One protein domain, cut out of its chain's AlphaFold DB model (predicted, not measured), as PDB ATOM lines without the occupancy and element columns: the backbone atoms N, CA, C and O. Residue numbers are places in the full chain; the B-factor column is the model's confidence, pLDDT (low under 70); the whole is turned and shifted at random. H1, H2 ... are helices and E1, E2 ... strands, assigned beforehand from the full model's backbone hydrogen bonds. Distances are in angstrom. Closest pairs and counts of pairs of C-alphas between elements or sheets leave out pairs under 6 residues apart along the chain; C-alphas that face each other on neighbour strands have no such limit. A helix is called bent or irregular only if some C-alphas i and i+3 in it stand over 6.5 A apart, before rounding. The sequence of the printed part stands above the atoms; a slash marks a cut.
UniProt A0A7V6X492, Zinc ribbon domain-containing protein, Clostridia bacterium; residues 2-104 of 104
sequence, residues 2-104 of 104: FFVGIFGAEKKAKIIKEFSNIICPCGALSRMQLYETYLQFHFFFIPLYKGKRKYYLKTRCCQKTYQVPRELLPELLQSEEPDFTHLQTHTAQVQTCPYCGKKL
ATOM      1  N   PHE A   2      94.323 159.855  78.277       41.06
ATOM      2  CA  PHE A   2      95.397 159.278  77.456       41.06
ATOM      3  C   PHE A   2      96.229 158.358  78.358       41.06
ATOM      4  O   PHE A   2      97.063 158.825  79.126       41.06
ATOM      5  N   PHE A   3      95.975 157.050  78.301       50.28
ATOM      6  CA  PHE A   3      96.897 156.045  78.830       50.28
ATOM      7  C   PHE A   3      97.936 155.781  77.739       50.28
ATOM      8  O   PHE A   3      97.788 154.881  76.916       50.28
ATOM      9  N   VAL A   4      98.960 156.634  77.671       56.91
ATOM     10  CA  VAL A   4     100.105 156.407  76.783       56.91
ATOM     11  C   VAL A   4     100.895 155.240  77.369       56.91
ATOM     12  O   VAL A   4     101.392 155.316  78.490       56.91
ATOM     13  N   GLY A   5     100.937 154.127  76.639       58.69
ATOM     14  CA  GLY A   5     101.555 152.882  77.078       58.69
ATOM     15  C   GLY A   5     103.037 153.058  77.407       58.69
ATOM     16  O   GLY A   5     103.859 153.240  76.516       58.69
ATOM     17  N   ILE A   6     103.387 152.938  78.689       72.00
ATOM     18  CA  ILE A   6     104.772 152.988  79.185       72.00
ATOM     19  C   ILE A   6     105.429 151.601  79.052       72.00
ATOM     20  O   ILE A   6     106.006 151.063  80.001       72.00
ATOM     21  N   PHE A   7     105.273 150.972  77.886       72.88
ATOM     22  CA  PHE A   7     105.991 149.748  77.544       72.88
ATOM     23  C   PHE A   7     107.354 150.139  76.973       72.88
ATOM     24  O   PHE A   7     107.434 150.830  75.959       72.88
ATOM     25  N   GLY A   8     108.428 149.700  77.624       77.19
ATOM     26  CA  GLY A   8     109.803 149.950  77.191       77.19
ATOM     27  C   GLY A   8     110.563 148.642  77.012       77.19
ATOM     28  O   GLY A   8     110.476 147.753  77.857       77.19
ATOM     29  N   ALA A   9     111.326 148.515  75.928       83.94
ATOM     30  CA  ALA A   9     112.265 147.415  75.736       83.94
ATOM     31  C   ALA A   9     113.693 147.969  75.785       83.94
ATOM     32  O   ALA A   9     114.085 148.769  74.941       83.94
ATOM     33  N   GLU A  10     114.475 147.542  76.775       85.44
ATOM     34  CA  GLU A  10     115.831 148.036  77.016       85.44
ATOM     35  C   GLU A  10     116.850 146.904  76.845       85.44
ATOM     36  O   GLU A  10     116.666 145.803  77.365       85.44
ATOM     37  N   LYS A  11     117.950 147.147  76.121       88.62
ATOM     38  CA  LYS A  11     119.063 146.189  76.036       88.62
ATOM     39  C   LYS A  11     120.010 146.416  77.207       88.62
ATOM     40  O   LYS A  11     120.649 147.459  77.280       88.62
ATOM     41  N   LYS A  12     120.147 145.418  78.076       89.38
ATOM     42  CA  LYS A  12     121.072 145.444  79.212       89.38
ATOM     43  C   LYS A  12     122.260 144.543  78.949       89.38
ATOM     44  O   LYS A  12     122.095 143.453  78.403       89.38
ATOM     45  N   ALA A  13     123.439 144.996  79.359       91.69
ATOM     46  CA  ALA A  13     124.667 144.218  79.348       91.69
ATOM     47  C   ALA A  13     125.154 144.016  80.787       91.69
ATOM     48  O   ALA A  13     125.149 144.955  81.582       91.69
ATOM     49  N   LYS A  14     125.564 142.796  81.128       92.12
ATOM     50  CA  LYS A  14     126.085 142.438  82.447       92.12
ATOM     51  C   LYS A  14     127.350 141.604  82.288       92.12
ATOM     52  O   LYS A  14     127.342 140.616  81.565       92.12
ATOM     53  N   ILE A  15     128.417 141.987  82.981       91.69
ATOM     54  CA  ILE A  15     129.660 141.211  83.028       91.69
ATOM     55  C   ILE A  15     129.428 139.991  83.925       91.69
ATOM     56  O   ILE A  15     128.888 140.120  85.024       91.69
ATOM     57  N   ILE A  16     129.784 138.809  83.427       91.19
ATOM     58  CA  ILE A  16     129.616 137.529  84.125       91.19
ATOM     59  C   ILE A  16     130.938 137.083  84.734       91.19
ATOM     60  O   ILE A  16     130.982 136.705  85.898       91.19
ATOM     61  N   LYS A  17     132.002 137.114  83.930       89.12
ATOM     62  CA  LYS A  17     133.327 136.635  84.310       89.12
ATOM     63  C   LYS A  17     134.378 137.475  83.606       89.12
ATOM     64  O   LYS A  17     134.204 137.865  82.449       89.12
ATOM     65  N   GLU A  18     135.464 137.745  84.307       88.94
ATOM     66  CA  GLU A  18     136.664 138.313  83.715       88.94
ATOM     67  C   GLU A  18     137.756 137.261  83.743       88.94
ATOM     68  O   GLU A  18     137.946 136.570  84.741       88.94
ATOM     69  N   PHE A  19     138.466 137.150  82.635       86.19
ATOM     70  CA  PHE A  19     139.602 136.269  82.507       86.19
ATOM     71  C   PHE A  19     140.864 137.125  82.429       86.19
ATOM     72  O   PHE A  19     140.988 138.010  81.571       86.19
ATOM     73  N   SER A  20     141.795 136.885  83.344       81.19
ATOM     74  CA  SER A  20     143.133 137.472  83.334       81.19
ATOM     75  C   SER A  20     144.129 136.535  82.658       81.19
ATOM     76  O   SER A  20     143.930 135.330  82.652       81.19
ATOM     77  N   ASN A  21     145.223 137.096  82.140       80.38
ATOM     78  CA  ASN A  21     146.356 136.347  81.587       80.38
ATOM     79  C   ASN A  21     146.074 135.505  80.335       80.38
ATOM     80  O   ASN A  21     146.775 134.533  80.093       80.38
ATOM     81  N   ILE A  22     145.117 135.904  79.492       80.88
ATOM     82  CA  ILE A  22     144.886 135.199  78.228       80.88
ATOM     83  C   ILE A  22     145.705 135.834  77.110       80.88
ATOM     84  O   ILE A  22     145.747 137.061  76.956       80.88
ATOM     85  N   ILE A  23     146.302 134.987  76.279       78.75
ATOM     86  CA  ILE A  23     146.938 135.410  75.037       78.75
ATOM     87  C   ILE A  23     145.837 135.747  74.030       78.75
ATOM     88  O   ILE A  23     145.072 134.903  73.570       78.75
ATOM     89  N   CYS A  24     145.734 137.028  73.707       75.25
ATOM     90  CA  CYS A  24     144.829 137.524  72.686       75.25
ATOM     91  C   CYS A  24     145.249 136.971  71.310       75.25
ATOM     92  O   CYS A  24     146.447 136.844  71.066       75.25
ATOM     93  N   PRO A  25     144.331 136.769  70.347       70.88
ATOM     94  CA  PRO A  25     144.699 136.380  68.978       70.88
ATOM     95  C   PRO A  25     145.635 137.368  68.258       70.88
ATOM     96  O   PRO A  25     146.124 137.084  67.175       70.88
ATOM     97  N   CYS A  26     145.865 138.554  68.831       70.50
ATOM     98  CA  CYS A  26     146.877 139.503  68.371       70.50
ATOM     99  C   CYS A  26     148.277 139.268  68.977       70.50
ATOM    100  O   CYS A  26     149.152 140.105  68.790       70.50
ATOM    101  N   GLY A  27     148.478 138.200  69.755       71.69
ATOM    102  CA  GLY A  27     149.742 137.846  70.410       71.69
ATOM    103  C   GLY A  27     150.023 138.558  71.740       71.69
ATOM    104  O   GLY A  27     150.997 138.231  72.407       71.69
ATOM    105  N   ALA A  28     149.185 139.512  72.159       77.25
ATOM    106  CA  ALA A  28     149.380 140.251  73.407       77.25
ATOM    107  C   ALA A  28     148.675 139.576  74.591       77.25
ATOM    108  O   ALA A  28     147.516 139.168  74.487       77.25
ATOM    109  N   LEU A  29     149.345 139.540  75.742       81.81
ATOM    110  CA  LEU A  29     148.758 139.081  76.997       81.81
ATOM    111  C   LEU A  29     147.786 140.151  77.509       81.81
ATOM    112  O   LEU A  29     148.156 141.298  77.756       81.81
ATOM    113  N   SER A  30     146.505 139.802  77.584       81.69
ATOM    114  CA  SER A  30     145.427 140.748  77.860       81.69
ATOM    115  C   SER A  30     144.364 140.115  78.746       81.69
ATOM    116  O   SER A  30     144.289 138.906  78.941       81.69
ATOM    117  N   ARG A  31     143.493 140.971  79.276       86.44
ATOM    118  CA  ARG A  31     142.265 140.553  79.946       86.44
ATOM    119  C   ARG A  31     141.126 140.431  78.939       86.44
ATOM    120  O   ARG A  31     141.069 141.202  77.967       86.44
ATOM    121  N   MET A  32     140.223 139.491  79.188       86.19
ATOM    122  CA  MET A  32     138.975 139.329  78.446       86.19
ATOM    123  C   MET A  32     137.781 139.383  79.389       86.19
ATOM    124  O   MET A  32     137.850 138.930  80.526       86.19
ATOM    125  N   GLN A  33     136.684 139.952  78.910       90.94
ATOM    126  CA  GLN A  33     135.451 140.116  79.668       90.94
ATOM    127  C   GLN A  33     134.345 139.325  78.978       90.94
ATOM    128  O   GLN A  33     133.994 139.609  77.831       90.94
ATOM    129  N   LEU A  34     133.791 138.343  79.683       90.94
ATOM    130  CA  LEU A  34     132.570 137.655  79.290       90.94
ATOM    131  C   LEU A  34     131.382 138.445  79.824       90.94
ATOM    132  O   LEU A  34     131.241 138.627  81.034       90.94
ATOM    133  N   TYR A  35     130.514 138.896  78.928       92.69
ATOM    134  CA  TYR A  35     129.307 139.627  79.281       92.69
ATOM    135  C   TYR A  35     128.082 139.018  78.604       92.69
ATOM    136  O   TYR A  35     128.114 138.596  77.448       92.69
ATOM    137  N   GLU A  36     126.972 138.978  79.334       92.69
ATOM    138  CA  GLU A  36     125.662 138.683  78.773       92.69
ATOM    139  C   GLU A  36     124.975 139.971  78.350       92.69
ATOM    140  O   GLU A  36     125.015 140.984  79.042       92.69
ATOM    141  N   THR A  37     124.301 139.921  77.210       92.19
ATOM    142  CA  THR A  37     123.357 140.938  76.767       92.19
ATOM    143  C   THR A  37     121.968 140.329  76.734       92.19
ATOM    144  O   THR A  37     121.766 139.261  76.157       92.19
ATOM    145  N   TYR A  38     120.990 141.002  77.320       90.88
ATOM    146  CA  TYR A  38     119.601 140.569  77.293       90.88
ATOM    147  C   TYR A  38     118.673 141.756  77.079       90.88
ATOM    148  O   TYR A  38     118.963 142.887  77.462       90.88
ATOM    149  N   LEU A  39     117.547 141.485  76.429       89.06
ATOM    150  CA  LEU A  39     116.479 142.458  76.278       89.06
ATOM    151  C   LEU A  39     115.586 142.382  77.516       89.06
ATOM    152  O   LEU A  39     115.086 141.306  77.838       89.06
ATOM    153  N   GLN A  40     115.411 143.489  78.220       86.94
ATOM    154  CA  GLN A  40     114.541 143.598  79.378       86.94
ATOM    155  C   GLN A  40     113.308 144.410  79.003       86.94
ATOM    156  O   GLN A  40     113.417 145.552  78.561       86.94
ATOM    157  N   PHE A  41     112.137 143.808  79.176       86.12
ATOM    158  CA  PHE A  41     110.867 144.482  78.966       86.12
ATOM    159  C   PHE A  41     110.376 145.065  80.281       86.12
ATOM    160  O   PHE A  41     110.301 144.378  81.304       86.12
ATOM    161  N   HIS A  42     110.047 146.343  80.223       80.31
ATOM    162  CA  HIS A  42     109.519 147.130  81.316       80.31
ATOM    163  C   HIS A  42     108.079 147.519  81.010       80.31
ATOM    164  O   HIS A  42     107.767 147.948  79.898       80.31
ATOM    165  N   PHE A  43     107.226 147.404  82.020       82.19
ATOM    166  CA  PHE A  43     105.872 147.940  82.012       82.19
ATOM    167  C   PHE A  43     105.753 148.878  83.200       82.19
ATOM    168  O   PHE A  43     105.965 148.445  84.331       82.19
ATOM    169  N   PHE A  44     105.490 150.163  82.950       79.12
ATOM    170  CA  PHE A  44     105.444 151.167  84.022       79.12
ATOM    171  C   PHE A  44     106.710 151.137  84.898       79.12
ATOM    172  O   PHE A  44     106.636 151.140  86.122       79.12
ATOM    173  N   PHE A  45     107.886 151.054  84.266       72.00
ATOM    174  CA  PHE A  45     109.206 150.950  84.911       72.00
ATOM    175  C   PHE A  45     109.495 149.640  85.664       72.00
ATOM    176  O   PHE A  45     110.664 149.334  85.912       72.00
ATOM    177  N   ILE A  46     108.497 148.794  85.924       79.81
ATOM    178  CA  ILE A  46     108.690 147.488  86.563       79.81
ATOM    179  C   ILE A  46     109.240 146.496  85.522       79.81
ATOM    180  O   ILE A  46     108.620 146.302  84.470       79.81
ATOM    181  N   PRO A  47     110.411 145.869  85.756       74.88
ATOM    182  CA  PRO A  47     110.964 144.881  84.838       74.88
ATOM    183  C   PRO A  47     110.171 143.575  84.915       74.88
ATOM    184  O   PRO A  47     110.281 142.839  85.891       74.88
ATOM    185  N   LEU A  48     109.383 143.270  83.884       77.38
ATOM    186  CA  LEU A  48     108.509 142.092  83.880       77.38
ATOM    187  C   LEU A  48     109.182 140.858  83.290       77.38
ATOM    188  O   LEU A  48     109.002 139.746  83.779       77.38
ATOM    189  N   TYR A  49     109.949 141.040  82.215       82.19
ATOM    190  CA  TYR A  49     110.451 139.913  81.439       82.19
ATOM    191  C   TYR A  49     111.878 140.140  80.947       82.19
ATOM    192  O   TYR A  49     112.218 141.199  80.417       82.19
ATOM    193  N   LYS A  50     112.713 139.106  81.096       82.81
ATOM    194  CA  LYS A  50     114.053 139.035  80.506       82.81
ATOM    195  C   LYS A  50     113.975 138.140  79.273       82.81
ATOM    196  O   LYS A  50     113.751 136.940  79.393       82.81
ATOM    197  N   GLY A  51     114.167 138.730  78.100       82.44
ATOM    198  CA  GLY A  51     114.185 138.032  76.822       82.44
ATOM    199  C   GLY A  51     115.416 137.146  76.621       82.44
ATOM    200  O   GLY A  51     116.156 136.803  77.548       82.44
ATOM    201  N   LYS A  52     115.660 136.772  75.361       87.00
ATOM    202  CA  LYS A  52     116.780 135.902  74.985       87.00
ATOM    203  C   LYS A  52     118.120 136.553  75.354       87.00
ATOM    204  O   LYS A  52     118.533 137.536  74.744       87.00
ATOM    205  N   ARG A  53     118.805 135.969  76.338       89.44
ATOM    206  CA  ARG A  53     120.206 136.273  76.676       89.44
ATOM    207  C   ARG A  53     121.135 135.790  75.566       89.44
ATOM    208  O   ARG A  53     120.998 134.642  75.129       89.44
ATOM    209  N   LYS A  54     122.052 136.655  75.157       90.94
ATOM    210  CA  LYS A  54     123.170 136.398  74.250       90.94
ATOM    211  C   LYS A  54     124.464 136.613  75.021       90.94
ATOM    212  O   LYS A  54     124.512 137.500  75.869       90.94
ATOM    213  N   TYR A  55     125.489 135.832  74.725       90.81
ATOM    214  CA  TYR A  55     126.754 135.868  75.448       90.81
ATOM    215  C   TYR A  55     127.859 136.318  74.508       90.81
ATOM    216  O   TYR A  55     127.883 135.930  73.339       90.81
ATOM    217  N   TYR A  56     128.740 137.168  75.017       89.88
ATOM    218  CA  TYR A  56     129.802 137.768  74.236       89.88
ATOM    219  C   TYR A  56     131.098 137.819  75.037       89.88
ATOM    220  O   TYR A  56     131.098 138.161  76.217       89.88
ATOM    221  N   LEU A  57     132.207 137.521  74.371       88.38
ATOM    222  CA  LEU A  57     133.556 137.703  74.891       88.38
ATOM    223  C   LEU A  57     134.162 138.947  74.260       88.38
ATOM    224  O   LEU A  57     134.304 139.002  73.042       88.38
ATOM    225  N   LYS A  58     134.535 139.938  75.069       87.44
ATOM    226  CA  LYS A  58     135.245 141.137  74.616       87.44
ATOM    227  C   LYS A  58     136.679 141.118  75.103       87.44
ATOM    228  O   LYS A  58     136.958 140.968  76.289       87.44
ATOM    229  N   THR A  59     137.591 141.339  74.176       86.56
ATOM    230  CA  THR A  59     139.020 141.464  74.463       86.56
ATOM    231  C   THR A  59     139.384 142.919  74.760       86.56
ATOM    232  O   THR A  59     138.835 143.823  74.130       86.56
ATOM    233  N   ARG A  60     140.304 143.187  75.700       84.00
ATOM    234  CA  ARG A  60     140.805 144.562  75.920       84.00
ATOM    235  C   ARG A  60     141.845 144.999  74.883       84.00
ATOM    236  O   ARG A  60     141.728 146.109  74.382       84.00
ATOM    237  N   CYS A  61     142.802 144.129  74.544       81.25
ATOM    238  CA  CYS A  61     143.873 144.333  73.549       81.25
ATOM    239  C   CYS A  61     143.382 144.963  72.232       81.25
ATOM    240  O   CYS A  61     143.785 146.060  71.865       81.25
ATOM    241  N   CYS A  62     142.519 144.248  71.511       79.50
ATOM    242  CA  CYS A  62     142.104 144.589  70.150       79.50
ATOM    243  C   CYS A  62     140.614 144.936  70.051       79.50
ATOM    244  O   CYS A  62     140.099 145.108  68.950       79.50
ATOM    245  N   GLN A  63     139.913 145.005  71.191       80.38
ATOM    246  CA  GLN A  63     138.479 145.303  71.283       80.38
ATOM    247  C   GLN A  63     137.577 144.384  70.443       80.38
ATOM    248  O   GLN A  63     136.411 144.700  70.213       80.38
ATOM    249  N   LYS A  64     138.085 143.216  70.026       82.69
ATOM    250  CA  LYS A  64     137.304 142.204  69.314       82.69
ATOM    251  C   LYS A  64     136.262 141.594  70.240       82.69
ATOM    252  O   LYS A  64     136.557 141.324  71.411       82.69
ATOM    253  N   THR A  65     135.077 141.363  69.685       85.44
ATOM    254  CA  THR A  65     133.939 140.729  70.350       85.44
ATOM    255  C   THR A  65     133.591 139.415  69.662       85.44
ATOM    256  O   THR A  65     133.339 139.399  68.460       85.44
ATOM    257  N   TYR A  66     133.539 138.327  70.420       84.44
ATOM    258  CA  TYR A  66     133.175 136.993  69.941       84.44
ATOM    259  C   TYR A  66     131.801 136.634  70.490       84.44
ATOM    260  O   TYR A  66     131.528 136.905  71.660       84.44
ATOM    261  N   GLN A  67     130.931 136.049  69.668       86.00
ATOM    262  CA  GLN A  67     129.643 135.564  70.154       86.00
ATOM    263  C   GLN A  67     129.817 134.145  70.683       86.00
ATOM    264  O   GLN A  67     130.344 133.278  69.992       86.00
ATOM    265  N   VAL A  68     129.348 133.920  71.903       86.62
ATOM    266  CA  VAL A  68     129.436 132.628  72.575       86.62
ATOM    267  C   VAL A  68     128.063 131.952  72.501       86.62
ATOM    268  O   VAL A  68     127.074 132.534  72.971       86.62
ATOM    269  N   PRO A  69     127.949 130.755  71.896       85.31
ATOM    270  CA  PRO A  69     126.718 129.977  71.948       85.31
ATOM    271  C   PRO A  69     126.446 129.516  73.384       85.31
ATOM    272  O   PRO A  69     127.356 129.315  74.182       85.31
ATOM    273  N   ARG A  70     125.167 129.354  73.734       84.12
ATOM    274  CA  ARG A  70     124.757 129.006  75.107       84.12
ATOM    275  C   ARG A  70     125.310 127.672  75.595       84.12
ATOM    276  O   ARG A  70     125.548 127.538  76.788       84.12
ATOM    277  N   GLU A  71     125.492 126.729  74.683       85.44
ATOM    278  CA  GLU A  71     125.982 125.378  74.963       85.44
ATOM    279  C   GLU A  71     127.417 125.379  75.503       85.44
ATOM    280  O   GLU A  71     127.709 124.627  76.421       85.44
ATOM    281  N   LEU A  72     128.270 126.290  75.019       82.56
ATOM    282  CA  LEU A  72     129.675 126.412  75.439       82.56
ATOM    283  C   LEU A  72     129.857 127.277  76.698       82.56
ATOM    284  O   LEU A  72     130.945 127.381  77.259       82.56
ATOM    285  N   LEU A  73     128.798 127.947  77.157       84.50
ATOM    286  CA  LEU A  73     128.865 128.832  78.314       84.50
ATOM    287  C   LEU A  73     129.263 128.138  79.635       84.50
ATOM    288  O   LEU A  73     130.099 128.707  80.337       84.50
ATOM    289  N   PRO A  74     128.687 126.980  80.030       84.88
ATOM    290  CA  PRO A  74     129.077 126.308  81.271       84.88
ATOM    291  C   PRO A  74     130.549 125.889  81.268       84.88
ATOM    292  O   PRO A  74     131.222 126.064  82.281       84.88
ATOM    293  N   GLU A  75     131.061 125.427  80.127       83.56
ATOM    294  CA  GLU A  75     132.469 125.058  79.961       83.56
ATOM    295  C   GLU A  75     133.380 126.270  80.172       83.56
ATOM    296  O   GLU A  75     134.293 126.216  80.985       83.56
ATOM    297  N   LEU A  76     133.062 127.415  79.557       83.56
ATOM    298  CA  LEU A  76     133.819 128.666  79.732       83.56
ATOM    299  C   LEU A  76     133.751 129.230  81.161       83.56
ATOM    300  O   LEU A  76     134.651 129.932  81.632       83.56
ATOM    301  N   LEU A  77     132.651 128.980  81.868       84.00
ATOM    302  CA  LEU A  77     132.512 129.390  83.263       84.00
ATOM    303  C   LEU A  77     133.380 128.538  84.188       84.00
ATOM    304  O   LEU A  77     133.904 129.081  85.162       84.00
ATOM    305  N   GLN A  78     133.562 127.257  83.870       83.81
ATOM    306  CA  GLN A  78     134.408 126.337  84.627       83.81
ATOM    307  C   GLN A  78     135.889 126.443  84.246       83.81
ATOM    308  O   GLN A  78     136.736 126.338  85.128       83.81
ATOM    309  N   SER A  79     136.211 126.704  82.978       75.31
ATOM    310  CA  SER A  79     137.594 126.801  82.512       75.31
ATOM    311  C   SER A  79     138.267 128.107  82.949       75.31
ATOM    312  O   SER A  79     137.633 129.161  83.077       75.31
ATOM    313  N   GLU A  80     139.574 128.052  83.203       70.62
ATOM    314  CA  GLU A  80     140.402 129.242  83.462       70.62
ATOM    315  C   GLU A  80     140.805 129.945  82.160       70.62
ATOM    316  O   GLU A  80     140.957 131.167  82.132       70.62
ATOM    317  N   GLU A  81     140.873 129.188  81.065       68.75
ATOM    318  CA  GLU A  81     141.216 129.678  79.735       68.75
ATOM    319  C   GLU A  81     140.038 129.473  78.767       68.75
ATOM    320  O   GLU A  81     139.454 128.383  78.715       68.75
ATOM    321  N   PRO A  82     139.630 130.510  78.012       67.88
ATOM    322  CA  PRO A  82     138.616 130.367  76.984       67.88
ATOM    323  C   PRO A  82     139.229 129.738  75.733       67.88
ATOM    324  O   PRO A  82     140.159 130.292  75.147       67.88
ATOM    325  N   ASP A  83     138.671 128.615  75.293       66.50
ATOM    326  CA  ASP A  83     139.050 128.019  74.018       66.50
ATOM    327  C   ASP A  83     138.449 128.834  72.859       66.50
ATOM    328  O   ASP A  83     137.230 128.989  72.732       66.50
ATOM    329  N   PHE A  84     139.318 129.392  72.014       64.31
ATOM    330  CA  PHE A  84     138.929 130.199  70.858       64.31
ATOM    331  C   PHE A  84     138.508 129.362  69.650       64.31
ATOM    332  O   PHE A  84     137.905 129.909  68.726       64.31
ATOM    333  N   THR A  85     138.799 128.059  69.646       59.44
ATOM    334  CA  THR A  85     138.661 127.182  68.473       59.44
ATOM    335  C   THR A  85     137.212 127.073  67.995       59.44
ATOM    336  O   THR A  85     136.947 127.022  66.796       59.44
ATOM    337  N   HIS A  86     136.254 127.126  68.923       57.31
ATOM    338  CA  HIS A  86     134.821 127.004  68.632       57.31
ATOM    339  C   HIS A  86     134.063 128.340  68.643       57.31
ATOM    340  O   HIS A  86     132.841 128.371  68.466       57.31
ATOM    341  N   LEU A  87     134.753 129.467  68.843       65.00
ATOM    342  CA  LEU A  87     134.106 130.772  68.927       65.00
ATOM    343  C   LEU A  87     133.889 131.372  67.537       65.00
ATOM    344  O   LEU A  87     134.828 131.723  66.822       65.00
ATOM    345  N   GLN A  88     132.622 131.584  67.179       56.38
ATOM    346  CA  GLN A  88     132.289 132.338  65.978       56.38
ATOM    347  C   GLN A  88     132.660 133.807  66.189       56.38
ATOM    348  O   GLN A  88     132.062 134.548  66.982       56.38
ATOM    349  N   THR A  89     133.693 134.230  65.467       55.09
ATOM    350  CA  THR A  89     134.173 135.601  65.516       55.09
ATOM    351  C   THR A  89     133.184 136.494  64.771       55.09
ATOM    352  O   THR A  89     133.290 136.684  63.564       55.09
ATOM    353  N   HIS A  90     132.251 137.114  65.495       51.50
ATOM    354  CA  HIS A  90     131.536 138.296  65.012       51.50
ATOM    355  C   HIS A  90     132.453 139.524  65.103       51.50
ATOM    356  O   HIS A  90     132.125 140.539  65.718       51.50
ATOM    357  N   THR A  91     133.618 139.468  64.450       45.72
ATOM    358  CA  THR A  91     134.146 140.713  63.904       45.72
ATOM    359  C   THR A  91     133.127 141.084  62.851       45.72
ATOM    360  O   THR A  91     132.876 140.295  61.939       45.72
ATOM    361  N   ALA A  92     132.542 142.276  62.949       44.44
ATOM    362  CA  ALA A  92     132.194 142.961  61.721       44.44
ATOM    363  C   ALA A  92     133.464 142.862  60.870       44.44
ATOM    364  O   ALA A  92     134.489 143.433  61.250       44.44
ATOM    365  N   GLN A  93     133.447 142.021  59.833       47.03
ATOM    366  CA  GLN A  93     134.453 142.039  58.788       47.03
ATOM    367  C   GLN A  93     134.289 143.400  58.130       47.03
ATOM    368  O   GLN A  93     133.678 143.554  57.083       47.03
ATOM    369  N   VAL A  94     134.798 144.424  58.798       49.06
ATOM    370  CA  VAL A  94     135.255 145.607  58.128       49.06
ATOM    371  C   VAL A  94     136.441 145.076  57.351       49.06
ATOM    372  O   VAL A  94     137.538 144.943  57.900       49.06
ATOM    373  N   GLN A  95     136.189 144.641  56.116       47.81
ATOM    374  CA  GLN A  95     137.268 144.367  55.195       47.81
ATOM    375  C   GLN A  95     137.972 145.709  55.050       47.81
ATOM    376  O   GLN A  95     137.468 146.648  54.449       47.81
ATOM    377  N   THR A  96     139.059 145.864  55.789       54.34
ATOM    378  CA  THR A  96     139.806 147.106  55.796       54.34
ATOM    379  C   THR A  96     140.933 146.863  54.821       54.34
ATOM    380  O   THR A  96     141.679 145.899  54.991       54.34
ATOM    381  N   CYS A  97     141.014 147.664  53.760       55.09
ATOM    382  CA  CYS A  97     142.039 147.462  52.743       55.09
ATOM    383  C   CYS A  97     143.436 147.531  53.401       55.09
ATOM    384  O   CYS A  97     143.738 148.551  54.032       55.09
ATOM    385  N   PRO A  98     144.301 146.506  53.246       54.91
ATOM    386  CA  PRO A  98     145.619 146.452  53.890       54.91
ATOM    387  C   PRO A  98     146.588 147.538  53.398       54.91
ATOM    388  O   PRO A  98     147.637 147.733  53.998       54.91
ATOM    389  N   TYR A  99     146.233 148.258  52.329       51.50
ATOM    390  CA  TYR A  99     147.041 149.332  51.756       51.50
ATOM    391  C   TYR A  99     146.596 150.741  52.191       51.50
ATOM    392  O   TYR A  99     147.403 151.663  52.169       51.50
ATOM    393  N   CYS A 100     145.331 150.945  52.588       77.38
ATOM    394  CA  CYS A 100     144.802 152.299  52.827       77.38
ATOM    395  C   CYS A 100     143.901 152.470  54.060       77.38
ATOM    396  O   CYS A 100     143.475 153.588  54.344       77.38
ATOM    397  N   GLY A 101     143.582 151.400  54.797       54.22
ATOM    398  CA  GLY A 101     142.875 151.514  56.078       54.22
ATOM    399  C   GLY A 101     141.403 151.953  55.993       54.22
ATOM    400  O   GLY A 101     140.781 152.184  57.030       54.22
ATOM    401  N   LYS A 102     140.813 152.054  54.794       55.19
ATOM    402  CA  LYS A 102     139.376 152.329  54.630       55.19
ATOM    403  C   LYS A 102     138.544 151.058  54.786       55.19
ATOM    404  O   LYS A 102     138.945 149.991  54.323       55.19
ATOM    405  N   LYS A 103     137.379 151.213  55.420       58.19
ATOM    406  CA  LYS A 103     136.313 150.204  55.467       58.19
ATOM    407  C   LYS A 103     135.770 150.012  54.043       58.19
ATOM    408  O   LYS A 103     135.344 151.010  53.461       58.19
ATOM    409  N   LEU A 104     135.858 148.799  53.495       52.56
ATOM    410  CA  LEU A 104     135.178 148.394  52.256       52.56
ATOM    411  C   LEU A 104     133.662 148.341  52.470       52.56
ATOM    412  O   LEU A 104     133.244 147.950  53.588       52.56
TER     413      LEU A 104
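Overview. This is residues 2 to 104 of the 104 residues of the protein "Zinc ribbon domain-containing protein" of Clostridia bacterium (UniProt A0A7V6X492). A long, strongly twisted ribbon of two strands, E1 and E2, makes the longest axis; E3 and the hairpin E4 and E5 widen it, H1 packs over one face, and residues 79 to 104 form a tail without named elements. The printed part has 103 residues, with five named strands, E1 to E5, and then one named helix, H1; of the 56 residues in named elements 47 are in strands, the class is mostly strand, and the branched sheet is antiparallel. The whole is loose, radius of gyration of the C-alphas 17.7 A, spanning 58 by 40 by 20 A.

Arrangement. Start at E1, residues 7 to 23, in a hairpin with E2, residues 29 to 43: N 8 and O 42 are 2.9 A apart. E3, residues 46 to 50, completes a meander, each strand the antiparallel neighbour of the one before; see N 43 and O 46, 3.0 A. E4, residues 54 to 59, is also beside E2: N 35 and O 56, 2.9 A. E5, residues 65 to 68, forms a hairpin with E4: N 57 and O 66, 2.9 A. H1, residues 70 to 78, is on the sheet, height 9.1 A, irregular with C-alphas 71 and 74 7.1 A apart; 3 of 5 O i to N i+4 pairs are within hydrogen-bond range.

Along the chain. Find C-alpha 7 at (105.991, 149.748, 77.544); E1 runs 43.5 A, bending by 80 degrees at residue 20, and E2 44.1 A. H1 ends at C-alpha 78, (134.408, 126.337, 84.627).

Size, cuts and confidence. The printed part has no cut, and the links between named elements are tight. Residues 2 to 5, 81 to 99 and 101 to 104 have pLDDT under 70.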